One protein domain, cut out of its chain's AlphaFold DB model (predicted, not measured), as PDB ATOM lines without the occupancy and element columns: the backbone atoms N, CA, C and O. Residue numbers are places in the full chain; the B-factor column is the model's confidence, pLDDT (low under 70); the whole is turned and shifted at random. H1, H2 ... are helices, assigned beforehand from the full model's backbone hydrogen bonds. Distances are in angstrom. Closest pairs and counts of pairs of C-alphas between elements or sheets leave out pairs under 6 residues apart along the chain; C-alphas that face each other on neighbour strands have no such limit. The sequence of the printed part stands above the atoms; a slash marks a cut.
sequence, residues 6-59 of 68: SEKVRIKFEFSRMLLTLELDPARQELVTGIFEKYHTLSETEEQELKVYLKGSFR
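This is residues 6 to 59 of the 68 residues of an uncharacterized protein of Anaerobacillus alkaliphilus (UniProt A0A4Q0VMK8). Three helices make a flat, open arrangement: H1 and H2 run side by side in opposite directions, loosely spaced, and H3 packs slantwise on the first half of H1. The printed part has 54 residues, with H1, H2 and H3 in chain order, no named strand, and the class all helix. It is only just compact, close to loose, with a radius of gyration of the C-alphas of 11.7 A and spans of 30 by 27 by 14 A.

H1, residues 6 to 21, and H2, residues 26 to 39, are close but not clearly touching, the C-alphas of Leu 19 and Gln 29 being closest at 7.2 A; they run opposite ways at a shallow tilt of 7 degrees. H1, with residues 6 to 13 alone, touches H3, residues 44 to 57; the closest C-alphas, of Val 9 and Leu 50, are 5.8 A apart. These two run the same way at a steep tilt of 50 degrees. H2 and H3 are apart. In H1, H2 and H3 every O i to N i+4 pair is within hydrogen-bond range.

H1 begins at C-alpha 6 (234.633, 98.574, 146.460) and is 22.9 A long. H2 measures 20.2 A. H3, 20.1 A, ends at C-alpha 57 (226.611, 110.143, 138.870).

The C-alphas farthest apart, of Asp 25 and Thr 45, are 31.8 A apart. The printed part has no cut, and both links are tight. Residues 57 to 59 have pLDDT under 70.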
ATOM      1  N   SER A   6     234.943  97.184 146.791       89.25
ATOM      2  CA  SER A   6     234.633  98.574 146.460       89.25
ATOM      3  C   SER A   6     235.664  99.166 145.500       89.25
ATOM      4  O   SER A   6     235.315  99.888 144.560       89.25
ATOM      5  N   GLU A   7     236.936  98.803 145.672       93.44
ATOM      6  CA  GLU A   7     238.020  99.221 144.791       93.44
ATOM      7  C   GLU A   7     237.825  98.678 143.377       93.44
ATOM      8  O   GLU A   7     237.981  99.423 142.409       93.44
ATOM      9  N   LYS A   8     237.411  97.414 143.228       93.75
ATOM     10  CA  LYS A   8     237.123  96.841 141.907       93.75
ATOM     11  C   LYS A   8     236.008  97.590 141.187       93.75
ATOM     12  O   LYS A   8     236.160  97.923 140.008       93.75
ATOM     13  N   VAL A   9     234.910  97.882 141.882       94.19
ATOM     14  CA  VAL A   9     233.786  98.648 141.322       94.19
ATOM     15  C   VAL A   9     234.254 100.044 140.902       94.19
ATOM     16  O   VAL A   9     233.976 100.492 139.785       94.19
ATOM     17  N   ARG A  10     235.050 100.705 141.749       93.31
ATOM     18  CA  ARG A  10     235.599 102.037 141.476       93.31
ATOM     19  C   ARG A  10     236.563 102.060 140.289       93.31
ATOM     20  O   ARG A  10     236.497 102.988 139.487       93.31
ATOM     21  N   ILE A  11     237.417 101.048 140.142       94.31
ATOM     22  CA  ILE A  11     238.334 100.919 138.999       94.31
ATOM     23  C   ILE A  11     237.543 100.859 137.689       94.31
ATOM     24  O   ILE A  11     237.872 101.577 136.747       94.31
ATOM     25  N   LYS A  12     236.470 100.057 137.632       93.75
ATOM     26  CA  LYS A  12     235.625  99.962 136.432       93.75
ATOM     27  C   LYS A  12     234.909 101.278 136.132       93.75
ATOM     28  O   LYS A  12     234.869 101.690 134.978       93.75
ATOM     29  N   PHE A  13     234.421 101.969 137.162       93.31
ATOM     30  CA  PHE A  13     233.806 103.288 137.011       93.31
ATOM     31  C   PHE A  13     234.776 104.339 136.447       93.31
ATOM     32  O   PHE A  13     234.462 104.989 135.448       93.31
ATOM     33  N   GLU A  14     235.956 104.504 137.053       92.69
ATOM     34  CA  GLU A  14     236.944 105.487 136.585       92.69
ATOM     35  C   GLU A  14     237.475 105.123 135.198       92.69
ATOM     36  O   GLU A  14     237.680 106.011 134.378       92.69
ATOM     37  N   PHE A  15     237.622 103.833 134.883       92.81
ATOM     38  CA  PHE A  15     237.967 103.394 133.533       92.81
ATOM     39  C   PHE A  15     236.912 103.808 132.502       92.81
ATOM     40  O   PHE A  15     237.258 104.413 131.488       92.81
ATOM     41  N   SER A  16     235.625 103.572 132.777       89.50
ATOM     42  CA  SER A  16     234.543 104.030 131.899       89.50
ATOM     43  C   SER A  16     234.543 105.550 131.738       89.50
ATOM     44  O   SER A  16     234.357 106.051 130.634       89.50
ATOM     45  N   ARG A  17     234.799 106.298 132.817       89.12
ATOM     46  CA  ARG A  17     234.918 107.759 132.758       89.12
ATOM     47  C   ARG A  17     236.112 108.197 131.911       89.12
ATOM     48  O   ARG A  17     235.957 109.093 131.090       89.12
ATOM     49  N   MET A  18     237.270 107.560 132.075       90.56
ATOM     50  CA  MET A  18     238.460 107.842 131.275       90.56
ATOM     51  C   MET A  18     238.201 107.587 129.791       90.56
ATOM     52  O   MET A  18     238.539 108.450 128.988       90.56
ATOM     53  N   LEU A  19     237.550 106.474 129.426       89.50
ATOM     54  CA  LEU A  19     237.199 106.176 128.031       89.50
ATOM     55  C   LEU A  19     236.347 107.273 127.383       89.50
ATOM     56  O   LEU A  19     236.570 107.593 126.227       89.50
ATOM     57  N   LEU A  20     235.424 107.892 128.126       86.31
ATOM     58  CA  LEU A  20     234.620 109.010 127.611       86.31
ATOM     59  C   LEU A  20     235.432 110.292 127.372       86.31
ATOM     60  O   LEU A  20     234.976 111.178 126.655       86.31
ATOM     61  N   THR A  21     236.600 110.419 128.005       88.00
ATOM     62  CA  THR A  21     237.474 111.602 127.894       88.00
ATOM     63  C   THR A  21     238.692 111.383 127.003       88.00
ATOM     64  O   THR A  21     239.293 112.343 126.531       88.00
ATOM     65  N   LEU A  22     239.079 110.127 126.790       85.31
ATOM     66  CA  LEU A  22     240.158 109.737 125.899       85.31
ATOM     67  C   LEU A  22     239.595 109.794 124.475       85.31
ATOM     68  O   LEU A  22     238.818 108.927 124.096       85.31
ATOM     69  N   GLU A  23     239.958 110.823 123.706       88.25
ATOM     70  CA  GLU A  23     239.540 111.034 122.306       88.25
ATOM     71  C   GLU A  23     240.128 109.961 121.361       88.25
ATOM     72  O   GLU A  23     240.969 110.228 120.504       88.25
ATOM     73  N   LEU A  24     239.739 108.702 121.562       92.19
ATOM     74  CA  LEU A  24     240.194 107.551 120.793       92.19
ATOM     75  C   LEU A  24     239.313 107.345 119.563       92.19
ATOM     76  O   LEU A  24     238.105 107.575 119.591       92.19
ATOM     77  N   ASP A  25     239.913 106.838 118.485       95.31
ATOM     78  CA  ASP A  25     239.121 106.316 117.379       95.31
ATOM     79  C   ASP A  25     238.324 105.069 117.820       95.31
ATOM     80  O   ASP A  25     238.723 104.380 118.770       95.31
ATOM     81  N   PRO A  26     237.208 104.746 117.138       93.25
ATOM     82  CA  PRO A  26     236.330 103.654 117.548       93.25
ATOM     83  C   PRO A  26     237.035 102.301 117.695       93.25
ATOM     84  O   PRO A  26     236.746 101.572 118.641       93.25
ATOM     85  N   ALA A  27     237.991 101.982 116.816       96.81
ATOM     86  CA  ALA A  27     238.692 100.701 116.848       96.81
ATOM     87  C   ALA A  27     239.638 100.607 118.056       96.81
ATOM     88  O   ALA A  27     239.718  99.568 118.715       96.81
ATOM     89  N   ARG A  28     240.330 101.701 118.399       95.50
ATOM     90  CA  ARG A  28     241.143 101.764 119.625       95.50
ATOM     91  C   ARG A  28     240.286 101.712 120.880       95.50
ATOM     92  O   ARG A  28     240.670 101.038 121.835       95.50
ATOM     93  N   GLN A  29     239.146 102.396 120.889       94.50
ATOM     94  CA  GLN A  29     238.233 102.363 122.026       94.50
ATOM     95  C   GLN A  29     237.686 100.949 122.256       94.50
ATOM     96  O   GLN A  29     237.682 100.475 123.393       94.50
ATOM     97  N   GLU A  30     237.287 100.252 121.190       94.69
ATOM     98  CA  GLU A  30     236.841  98.856 121.248       94.69
ATOM     99  C   GLU A  30     237.947  97.936 121.778       94.69
ATOM    100  O   GLU A  30     237.716  97.170 122.714       94.69
ATOM    101  N   LEU A  31     239.174  98.072 121.263       95.62
ATOM    102  CA  LEU A  31     240.319  97.284 121.716       95.62
ATOM    103  C   LEU A  31     240.597  97.472 123.214       95.62
ATOM    104  O   LEU A  31     240.739  96.493 123.947       95.62
ATOM    105  N   VAL A  32     240.679  98.722 123.679       94.75
ATOM    106  CA  VAL A  32     240.981  99.027 125.086       94.75
ATOM    107  C   VAL A  32     239.846  98.553 125.998       94.75
ATOM    108  O   VAL A  32     240.117  97.989 127.059       94.75
ATOM    109  N   THR A  33     238.592  98.702 125.563       94.06
ATOM    110  CA  THR A  33     237.419  98.185 126.286       94.06
ATOM    111  C   THR A  33     237.473  96.663 126.403       94.06
ATOM    112  O   THR A  33     237.393  96.138 127.510       94.06
ATOM    113  N   GLY A  34     237.698  95.947 125.297       94.31
ATOM    114  CA  GLY A  34     237.742  94.483 125.291       94.31
ATOM    115  C   GLY A  34     238.887  93.905 126.129       94.31
ATOM    116  O   GLY A  34     238.711  92.900 126.820       94.31
ATOM    117  N   ILE A  35     240.057  94.558 126.133       94.31
ATOM    118  CA  ILE A  35     241.156  94.198 127.041       94.31
ATOM    119  C   ILE A  35     240.702  94.375 128.491       94.31
ATOM    120  O   ILE A  35     240.849  93.460 129.300       94.31
ATOM    121  N   PHE A  36     240.133  95.531 128.828       94.06
ATOM    122  CA  PHE A  36     239.732  95.819 130.196       94.06
ATOM    123  C   PHE A  36     238.663  94.846 130.710       94.06
ATOM    124  O   PHE A  36     238.819  94.301 131.800       94.06
ATOM    125  N   GLU A  37     237.629  94.554 129.921       91.81
ATOM    126  CA  GLU A  37     236.571  93.604 130.295       91.81
ATOM    127  C   GLU A  37     237.109  92.193 130.560       91.81
ATOM    128  O   GLU A  37     236.654  91.513 131.483       91.81
ATOM    129  N   LYS A  38     238.121  91.767 129.795       92.38
ATOM    130  CA  LYS A  38     238.754  90.456 129.962       92.38
ATOM    131  C   LYS A  38     239.573  90.346 131.249       92.38
ATOM    132  O   LYS A  38     239.628  89.268 131.835       92.38
ATOM    133  N   TYR A  39     240.243  91.420 131.667       90.25
ATOM    134  CA  TYR A  39     241.150  91.390 132.824       90.25
ATOM    135  C   TYR A  39     240.522  91.912 134.119       90.25
ATOM    136  O   TYR A  39     241.006  91.577 135.201       90.25
ATOM    137  N   HIS A  40     239.449  92.697 134.024       91.62
ATOM    138  CA  HIS A  40     238.751  93.293 135.160       91.62
ATOM    139  C   HIS A  40     237.284  92.858 135.192       91.62
ATOM    140  O   HIS A  40     236.354  93.624 134.926       91.62
ATOM    141  N   THR A  41     237.086  91.579 135.505       91.31
ATOM    142  CA  THR A  41     235.759  90.986 135.675       91.31
ATOM    143  C   THR A  41     235.209  91.308 137.062       91.31
ATOM    144  O   THR A  41     235.883  91.088 138.071       91.31
ATOM    145  N   LEU A  42     233.975  91.803 137.098       92.62
ATOM    146  CA  LEU A  42     233.217  92.030 138.322       92.62
ATOM    147  C   LEU A  42     232.265  90.855 138.579       92.62
ATOM    148  O   LEU A  42     231.776  90.223 137.640       92.62
ATOM    149  N   SER A  43     231.986  90.561 139.848       93.62
ATOM    150  CA  SER A  43     230.880  89.675 140.216       93.62
ATOM    151  C   SER A  43     229.528  90.316 139.876       93.62
ATOM    152  O   SER A  43     229.420  91.524 139.671       93.62
ATOM    153  N   GLU A  44     228.455  89.526 139.887       94.31
ATOM    154  CA  GLU A  44     227.107  90.061 139.670       94.31
ATOM    155  C   GLU A  44     226.742  91.158 140.687       94.31
ATOM    156  O   GLU A  44     226.137  92.164 140.321       94.31
ATOM    157  N   THR A  45     227.154  91.005 141.950       95.00
ATOM    158  CA  THR A  45     226.928  92.016 142.991       95.00
ATOM    159  C   THR A  45     227.697  93.308 142.710       95.00
ATOM    160  O   THR A  45     227.107  94.387 142.778       95.00
ATOM    161  N   GLU A  46     228.967  93.202 142.313       94.94
ATOM    162  CA  GLU A  46     229.822  94.335 141.921       94.94
ATOM    163  C   GLU A  46     229.255  95.070 140.690       94.94
ATOM    164  O   GLU A  46     229.223  96.300 140.645       94.94
ATOM    165  N   GLU A  47     228.738  94.334 139.703       94.06
ATOM    166  CA  GLU A  47     228.086  94.906 138.517       94.06
ATOM    167  C   GLU A  47     226.804  95.676 138.865       94.06
ATOM    168  O   GLU A  47     226.517  96.725 138.278       94.06
ATOM    169  N   GLN A  48     226.004  95.183 139.816       94.25
ATOM    170  CA  GLN A  48     224.822  95.917 140.275       94.25
ATOM    171  C   GLN A  48     225.210  97.192 141.026       94.25
ATOM    172  O   GLN A  48     224.595  98.237 140.796       94.25
ATOM    173  N   GLU A  49     226.252  97.144 141.859       93.81
ATOM    174  CA  GLU A  49     226.766  98.328 142.549       93.81
ATOM    175  C   GLU A  49     227.261  99.382 141.546       93.81
ATOM    176  O   GLU A  49     226.867 100.550 141.618       93.81
ATOM    177  N   LEU A  50     228.021  98.965 140.528       93.50
ATOM    178  CA  LEU A  50     228.465  99.841 139.444       93.50
ATOM    179  C   LEU A  50     227.286 100.525 138.737       93.50
ATOM    180  O   LEU A  50     227.313 101.736 138.504       93.50
ATOM    181  N   LYS A  51     226.215  99.784 138.423       91.38
ATOM    182  CA  LYS A  51     225.006 100.350 137.796       91.38
ATOM    183  C   LYS A  51     224.348 101.414 138.671       91.38
ATOM    184  O   LYS A  51     223.851 102.412 138.143       91.38
ATOM    185  N   VAL A  52     224.327 101.219 139.989       90.75
ATOM    186  CA  VAL A  52     223.811 102.215 140.938       90.75
ATOM    187  C   VAL A  52     224.703 103.461 140.949       90.75
ATOM    188  O   VAL A  52     224.172 104.570 140.831       90.75
ATOM    189  N   TYR A  53     226.034 103.309 140.988       85.75
ATOM    190  CA  TYR A  53     226.973 104.439 140.915       85.75
ATOM    191  C   TYR A  53     226.831 105.251 139.631       85.75
ATOM    192  O   TYR A  53     226.792 106.484 139.681       85.75
ATOM    193  N   LEU A  54     226.716 104.576 138.483       85.56
ATOM    194  CA  LEU A  54     226.510 105.231 137.195       85.56
ATOM    195  C   LEU A  54     225.216 106.053 137.223       85.56
ATOM    196  O   LEU A  54     225.252 107.260 136.984       85.56
ATOM    197  N   LYS A  55     224.090 105.451 137.634       83.31
ATOM    198  CA  LYS A  55     222.790 106.141 137.760       83.31
ATOM    199  C   LYS A  55     222.837 107.349 138.704       83.31
ATOM    200  O   LYS A  55     222.205 108.365 138.420       83.31
ATOM    201  N   GLY A  56     223.577 107.258 139.809       73.94
ATOM    202  CA  GLY A  56     223.755 108.363 140.756       73.94
ATOM    203  C   GLY A  56     224.624 109.506 140.215       73.94
ATOM    204  O   GLY A  56     224.365 110.674 140.517       73.94
ATOM    205  N   SER A  57     225.619 109.187 139.385       60.78
ATOM    206  CA  SER A  57     226.611 110.143 138.870       60.78
ATOM    207  C   SER A  57     226.087 110.993 137.708       60.78
ATOM    208  O   SER A  57     226.398 112.185 137.636       60.78
ATOM    209  N   PHE A  58     225.201 110.449 136.861       53.91
ATOM    210  CA  PHE A  58     224.561 111.208 135.773       53.91
ATOM    211  C   PHE A  58     223.720 112.401 136.265       53.91
ATOM    212  O   PHE A  58     223.528 113.365 135.528       53.91
ATOM    213  N   ARG A  59     223.266 112.405 137.529       50.97
ATOM    214  CA  ARG A  59     222.498 113.523 138.111       50.97
ATOM    215  C   ARG A  59     223.339 114.740 138.514       50.97
ATOM    216  O   ARG A  59     222.765 115.805 138.708       50.97
TER     217      ARG A  59